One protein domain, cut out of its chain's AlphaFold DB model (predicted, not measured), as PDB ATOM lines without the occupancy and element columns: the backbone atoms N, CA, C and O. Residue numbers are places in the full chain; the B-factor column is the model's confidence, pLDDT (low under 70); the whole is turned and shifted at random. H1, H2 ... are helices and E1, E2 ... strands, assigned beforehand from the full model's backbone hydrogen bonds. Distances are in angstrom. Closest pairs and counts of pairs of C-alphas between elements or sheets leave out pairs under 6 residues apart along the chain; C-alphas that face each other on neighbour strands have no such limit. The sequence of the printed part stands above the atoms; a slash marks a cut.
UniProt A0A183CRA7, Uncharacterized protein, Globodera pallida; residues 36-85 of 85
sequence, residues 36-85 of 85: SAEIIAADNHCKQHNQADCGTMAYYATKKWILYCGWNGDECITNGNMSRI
ATOM      1  N   SER A  36      13.752 -13.765 -39.153       68.69
ATOM      2  CA  SER A  36      13.214 -12.658 -38.364       68.69
ATOM      3  C   SER A  36      14.386 -11.737 -38.016       68.69
ATOM      4  O   SER A  36      15.523 -12.205 -37.899       68.69
ATOM      5  N   ALA A  37      14.156 -10.427 -37.897       74.06
ATOM      6  CA  ALA A  37      15.237  -9.481 -37.597       74.06
ATOM      7  C   ALA A  37      16.075  -9.927 -36.377       74.06
ATOM      8  O   ALA A  37      17.281  -9.706 -36.335       74.06
ATOM      9  N   GLU A  38      15.446 -10.641 -35.440       75.44
ATOM     10  CA  GLU A  38      16.074 -11.276 -34.282       75.44
ATOM     11  C   GLU A  38      17.022 -12.426 -34.649       75.44
ATOM     12  O   GLU A  38      18.117 -12.497 -34.102       75.44
ATOM     13  N   ILE A  39      16.657 -13.300 -35.596       77.50
ATOM     14  CA  ILE A  39      17.552 -14.362 -36.084       77.50
ATOM     15  C   ILE A  39      18.729 -13.747 -36.844       77.50
ATOM     16  O   ILE A  39      19.846 -14.224 -36.696       77.50
ATOM     17  N   ILE A  40      18.518 -12.687 -37.632       82.31
ATOM     18  CA  ILE A  40      19.615 -11.994 -38.332       82.31
ATOM     19  C   ILE A  40      20.574 -11.354 -37.322       82.31
ATOM     20  O   ILE A  40      21.789 -11.485 -37.458       82.31
ATOM     21  N   ALA A  41      20.040 -10.690 -36.295       84.50
ATOM     22  CA  ALA A  41      20.846 -10.101 -35.230       84.50
ATOM     23  C   ALA A  41      21.616 -11.169 -34.437       84.50
ATOM     24  O   ALA A  41      22.803 -10.983 -34.173       84.50
ATOM     25  N   ALA A  42      20.975 -12.301 -34.131       85.56
ATOM     26  CA  ALA A  42      21.626 -13.445 -33.501       85.56
ATOM     27  C   ALA A  42      22.743 -14.025 -34.383       85.56
ATOM     28  O   ALA A  42      23.827 -14.297 -33.887       85.56
ATOM     29  N   ASP A  43      22.522 -14.154 -35.693       86.75
ATOM     30  CA  ASP A  43      23.520 -14.672 -36.640       86.75
ATOM     31  C   ASP A  43      24.738 -13.751 -36.734       86.75
ATOM     32  O   ASP A  43      25.873 -14.211 -36.676       86.75
ATOM     33  N   ASN A  44      24.508 -12.438 -36.802       87.44
ATOM     34  CA  ASN A  44      25.580 -11.445 -36.793       87.44
ATOM     35  C   ASN A  44      26.354 -11.430 -35.472       87.44
ATOM     36  O   ASN A  44      27.551 -11.161 -35.485       87.44
ATOM     37  N   HIS A  45      25.689 -11.708 -34.347       89.06
ATOM     38  CA  HIS A  45      26.353 -11.874 -33.060       89.06
ATOM     39  C   HIS A  45      27.218 -13.143 -33.050       89.06
ATOM     40  O   HIS A  45      28.408 -13.058 -32.766       89.06
ATOM     41  N   CYS A  46      26.662 -14.291 -33.452       88.81
ATOM     42  CA  CYS A  46      27.385 -15.564 -33.490       88.81
ATOM     43  C   CYS A  46      28.612 -15.512 -34.417       88.81
ATOM     44  O   CYS A  46      29.675 -15.990 -34.036       88.81
ATOM     45  N   LYS A  47      28.519 -14.856 -35.582       89.62
ATOM     46  CA  LYS A  47      29.626 -14.743 -36.554       89.62
ATOM     47  C   LYS A  47      30.864 -13.991 -36.039       89.62
ATOM     48  O   LYS A  47      31.893 -14.013 -36.705       89.62
ATOM     49  N   GLN A  48      30.786 -13.317 -34.890       89.75
ATOM     50  CA  GLN A  48      31.941 -12.661 -34.256       89.75
ATOM     51  C   GLN A  48      32.826 -13.640 -33.470       89.75
ATOM     52  O   GLN A  48      33.922 -13.270 -33.051       89.75
ATOM     53  N   HIS A  49      32.352 -14.871 -33.279       90.38
ATOM     54  CA  HIS A  49      32.999 -15.897 -32.477       90.38
ATOM     55  C   HIS A  49      33.690 -16.945 -33.347       90.38
ATOM     56  O   HIS A  49      33.313 -17.200 -34.495       90.38
ATOM     57  N   ASN A  50      34.731 -17.549 -32.790       91.19
ATOM     58  CA  ASN A  50      35.509 -18.594 -33.434       91.19
ATOM     59  C   ASN A  50      35.009 -19.983 -33.000       91.19
ATOM     60  O   ASN A  50      34.092 -20.129 -32.193       91.19
ATOM     61  N   GLN A  51      35.599 -21.041 -33.550       87.38
ATOM     62  CA  GLN A  51      35.155 -22.406 -33.265       87.38
ATOM     63  C   GLN A  51      35.270 -22.790 -31.783       87.38
ATOM     64  O   GLN A  51      34.479 -23.602 -31.301       87.38
ATOM     65  N   ALA A  52      36.238 -22.223 -31.058       88.56
ATOM     66  CA  ALA A  52      36.506 -22.585 -29.672       88.56
ATOM     67  C   ALA A  52      35.449 -22.031 -28.706       88.56
ATOM     68  O   ALA A  52      35.141 -22.689 -27.713       88.56
ATOM     69  N   ASP A  53      34.882 -20.855 -28.990       88.69
ATOM     70  CA  ASP A  53      33.912 -20.187 -28.118       88.69
ATOM     71  C   ASP A  53      32.470 -20.216 -28.648       88.69
ATOM     72  O   ASP A  53      31.537 -20.062 -27.857       88.69
ATOM     73  N   CYS A  54      32.253 -20.521 -29.932       87.62
ATOM     74  CA  CYS A  54      30.934 -20.518 -30.571       87.62
ATOM     75  C   CYS A  54      29.841 -21.277 -29.794       87.62
ATOM     76  O   CYS A  54      28.738 -20.768 -29.626       87.62
ATOM     77  N   GLY A  55      30.136 -22.476 -29.275       84.44
ATOM     78  CA  GLY A  55      29.150 -23.301 -28.556       84.44
ATOM     79  C   GLY A  55      28.772 -22.791 -27.159       84.44
ATOM     80  O   GLY A  55      27.859 -23.331 -26.539       84.44
ATOM     81  N   THR A  56      29.472 -21.773 -26.652       86.38
ATOM     82  CA  THR A  56      29.223 -21.173 -25.328       86.38
ATOM     83  C   THR A  56      28.442 -19.864 -25.404       86.38
ATOM     84  O   THR A  56      27.992 -19.354 -24.379       86.38
ATOM     85  N   MET A  57      28.256 -19.331 -26.613       87.19
ATOM     86  CA  MET A  57      27.625 -18.038 -26.836       87.19
ATOM     87  C   MET A  57      26.121 -18.183 -27.054       87.19
ATOM     88  O   MET A  57      25.633 -19.123 -27.691       87.19
ATOM     89  N   ALA A  58      25.375 -17.216 -26.529       85.12
ATOM     90  CA  ALA A  58      23.934 -17.145 -26.673       85.12
ATOM     91  C   ALA A  58      23.489 -15.695 -26.871       85.12
ATOM     92  O   ALA A  58      23.962 -14.779 -26.199       85.12
ATOM     93  N   TYR A  59      22.541 -15.501 -27.780       84.62
ATOM     94  CA  TYR A  59      21.917 -14.222 -28.062       84.62
ATOM     95  C   TYR A  59      20.532 -14.154 -27.421       84.62
ATOM     96  O   TYR A  59      19.660 -14.986 -27.682       84.62
ATOM     97  N   TYR A  60      20.305 -13.127 -26.609       84.06
ATOM     98  CA  TYR A  60      19.005 -12.859 -26.001       84.06
ATOM     99  C   TYR A  60      18.133 -12.084 -26.994       84.06
ATOM    100  O   TYR A  60      18.189 -10.854 -27.063       84.06
ATOM    101  N   ALA A  61      17.335 -12.810 -27.781       74.00
ATOM    102  CA  ALA A  61      16.308 -12.191 -28.606       74.00
ATOM    103  C   ALA A  61      15.122 -11.820 -27.725       74.00
ATOM    104  O   ALA A  61      14.416 -12.677 -27.187       74.00
ATOM    105  N   THR A  62      14.919 -10.512 -27.574       73.81
ATOM    106  CA  THR A  62      13.935  -9.954 -26.643       73.81
ATOM    107  C   THR A  62      14.109 -10.480 -25.197       73.81
ATOM    108  O   THR A  62      15.014 -11.239 -24.868       73.81
ATOM    109  N   LYS A  63      13.259 -10.048 -24.255       73.31
ATOM    110  CA  LYS A  63      13.276 -10.553 -22.861       73.31
ATOM    111  C   LYS A  63      12.612 -11.934 -22.708       73.31
ATOM    112  O   LYS A  63      12.176 -12.277 -21.615       73.31
ATOM    113  N   LYS A  64      12.414 -12.667 -23.808       74.69
ATOM    114  CA  LYS A  64      11.578 -13.878 -23.850       74.69
ATOM    115  C   LYS A  64      12.276 -15.076 -24.477       74.69
ATOM    116  O   LYS A  64      11.872 -16.193 -24.166       74.69
ATOM    117  N   TRP A  65      13.273 -14.868 -25.335       81.50
ATOM    118  CA  TRP A  65      13.911 -15.944 -26.082       81.50
ATOM    119  C   TRP A  65      15.433 -15.876 -25.979       81.50
ATOM    120  O   TRP A  65      16.040 -14.809 -26.006       81.50
ATOM    121  N   ILE A  66      16.049 -17.046 -25.896       84.44
ATOM    122  CA  ILE A  66      17.492 -17.235 -26.003       84.44
ATOM    123  C   ILE A  66      17.736 -18.067 -27.254       84.44
ATOM    124  O   ILE A  66      17.173 -19.157 -27.389       84.44
ATOM    125  N   LEU A  67      18.560 -17.549 -28.161       86.38
ATOM    126  CA  LEU A  67      19.098 -18.293 -29.294       86.38
ATOM    127  C   LEU A  67      20.530 -18.699 -28.990       86.38
ATOM    128  O   LEU A  67      21.354 -17.856 -28.649       86.38
ATOM    129  N   TYR A  68      20.835 -19.977 -29.164       86.88
ATOM    130  CA  TYR A  68      22.190 -20.485 -28.982       86.88
ATOM    131  C   TYR A  68      22.974 -20.446 -30.290       86.88
ATOM    132  O   TYR A  68      22.444 -20.768 -31.360       86.88
ATOM    133  N   CYS A  69      24.246 -20.074 -30.194       90.06
ATOM    134  CA  CYS A  69      25.185 -20.181 -31.298       90.06
ATOM    135  C   CYS A  69      25.673 -21.633 -31.444       90.06
ATOM    136  O   CYS A  69      25.696 -22.414 -30.490       90.06
ATOM    137  N   GLY A  70      26.019 -22.022 -32.666       88.94
ATOM    138  CA  GLY A  70      26.520 -23.342 -33.009       88.94
ATOM    139  C   GLY A  70      27.454 -23.270 -34.207       88.94
ATOM    140  O   GLY A  70      27.240 -22.496 -35.140       88.94
ATOM    141  N   TRP A  71      28.513 -24.074 -34.168       89.31
ATOM    142  CA  TRP A  71      29.463 -24.150 -35.268       89.31
ATOM    143  C   TRP A  71      28.867 -24.990 -36.397       89.31
ATOM    144  O   TRP A  71      28.491 -26.142 -36.171       89.31
ATOM    145  N   ASN A  72      28.769 -24.422 -37.595       84.75
ATOM    146  CA  ASN A  72      28.256 -25.120 -38.768       84.75
ATOM    147  C   ASN A  72      29.204 -24.923 -39.952       84.75
ATOM    148  O   ASN A  72      29.389 -23.806 -40.432       84.75
ATOM    149  N   GLY A  73      29.800 -26.022 -40.421       84.38
ATOM    150  CA  GLY A  73      30.846 -25.986 -41.441       84.38
ATOM    151  C   GLY A  73      32.071 -25.229 -40.932       84.38
ATOM    152  O   GLY A  73      32.830 -25.764 -40.126       84.38
ATOM    153  N   ASP A  74      32.197 -23.975 -41.363       86.44
ATOM    154  CA  ASP A  74      33.358 -23.107 -41.127       86.44
ATOM    155  C   ASP A  74      32.994 -21.770 -40.458       86.44
ATOM    156  O   ASP A  74      33.839 -20.885 -40.323       86.44
ATOM    157  N   GLU A  75      31.737 -21.596 -40.050       88.25
ATOM    158  CA  GLU A  75      31.277 -20.375 -39.396       88.25
ATOM    159  C   GLU A  75      30.428 -20.661 -38.158       88.25
ATOM    160  O   GLU A  75      29.726 -21.670 -38.045       88.25
ATOM    161  N   CYS A  76      30.482 -19.723 -37.213       88.12
ATOM    162  CA  CYS A  76      29.595 -19.718 -36.066       88.12
ATOM    163  C   CYS A  76      28.273 -19.043 -36.446       88.12
ATOM    164  O   CYS A  76      28.244 -17.854 -36.770       88.12
ATOM    165  N   ILE A  77      27.175 -19.793 -36.399       90.00
ATOM    166  CA  ILE A  77      25.833 -19.313 -36.749       90.00
ATOM    167  C   ILE A  77      24.844 -19.625 -35.630       90.00
ATOM    168  O   ILE A  77      25.108 -20.445 -34.753       90.00
ATOM    169  N   THR A  78      23.669 -19.003 -35.645       87.12
ATOM    170  CA  THR A  78      22.590 -19.414 -34.728       87.12
ATOM    171  C   THR A  78      22.146 -20.841 -35.065       87.12
ATOM    172  O   THR A  78      21.758 -21.114 -36.202       87.12
ATOM    173  N   ASN A  79      22.095 -21.728 -34.068       77.06
ATOM    174  CA  ASN A  79      21.667 -23.124 -34.228       77.06
ATOM    175  C   ASN A  79      20.132 -23.270 -34.367       77.06
ATOM    176  O   ASN A  79      19.594 -24.369 -34.387       77.06
ATOM    177  N   GLY A  80      19.378 -22.164 -34.389       66.69
ATOM    178  CA  GLY A  80      17.912 -22.177 -34.508       66.69
ATOM    179  C   GLY A  80      17.175 -22.738 -33.284       66.69
ATOM    180  O   GLY A  80      15.962 -22.576 -33.179       66.69
ATOM    181  N   ASN A  81      17.897 -23.334 -32.327       67.50
ATOM    182  CA  ASN A  81      17.384 -23.729 -31.023       67.50
ATOM    183  C   ASN A  81      17.035 -22.479 -30.209       67.50
ATOM    184  O   ASN A  81      17.904 -21.828 -29.627       67.50
ATOM    185  N   MET A  82      15.744 -22.158 -30.187       68.06
ATOM    186  CA  MET A  82      15.161 -21.113 -29.355       68.06
ATOM    187  C   MET A  82      14.670 -21.726 -28.049       68.06
ATOM    188  O   MET A  82      13.817 -22.613 -28.052       68.06
ATOM    189  N   SER A  83      15.182 -21.237 -26.925       70.44
ATOM    190  CA  SER A  83      14.630 -21.542 -25.604       70.44
ATOM    191  C   SER A  83      13.881 -20.333 -25.070       70.44
ATOM    192  O   SER A  83      14.352 -19.202 -25.181       70.44
ATOM    193  N   ARG A  84      12.696 -20.569 -24.511       72.50
ATOM    194  CA  ARG A  84      11.911 -19.527 -23.854       72.50
ATOM    195  C   ARG A  84      12.409 -19.354 -22.418       72.50
ATOM    196  O   ARG A  84      12.607 -20.356 -21.735       72.50
ATOM    197  N   ILE A  85      12.608 -18.103 -22.005       67.69
ATOM    198  CA  ILE A  85      12.942 -17.713 -20.624       67.69
ATOM    199  C   ILE A  85      11.673 -17.716 -19.771       67.69
ATOM    200  O   ILE A  85      10.623 -17.250 -20.285       67.69
TER     201      ILE A  85
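This is residues 36 to 85 of the 85 residues of an uncharacterized protein of Globodera pallida (UniProt A0A183CRA7). A short helix, H1, lies slantwise over one face of a small sheet of three strands, which fold back on each other as two successive hairpins. A loop, residues 47 to 57, leads from H1 back to E1. The printed part has 50 residues, with one named helix and three named strands in the order H1, E1, E2, E3; the sheet's order is E1, E2, E3, antiparallel, and the class is mixed. The whole is compact, with a radius of gyration of the C-alphas of 9.9 A, and spans 28 by 19 by 14 A, only just elongated.

H1, residues 37 to 46, is on the sheet of E1, residues 58 to 61, E2, residues 65 to 72, and E3, residues 75 to 84, making two layers, a helix on one face of a sheet. Its height over the sheet is 7.1 A. It lies over E2, slantwise to the strands at 38 degrees on the local plane. The closest C-alphas of H1 and E3 are those of Asp 43 and Ile 77, 5.2 A apart. In H1 every O i to N i+4 pair is within hydrogen-bond range. The strands form a meander, each the antiparallel neighbour of the one before. In the hairpin E1 and E2, N 59 and O 67 are 2.8 A apart; in the hairpin E2 and E3, N 70 and O 77 are 2.8 A apart, both within hydrogen-bond range.

H1 begins at C-alpha 37, (15.237, -9.481, -37.597), and is 14.2 A long from first to last C-alpha. E1 measures 9.3 A, E2 21.2 A and E3 24.8 A. E3 ends at C-alpha 84, (11.911, -19.527, -23.854).

The two C-alphas farthest apart, those of Lys 63 and Asp 74, are 29.9 A apart. The printed part has no cut. The link from H1 to E1 is long; the other two are tight. Mean pLDDT of the printed part is 82.5, and residues 36, 80 to 82 and 85 are under 70.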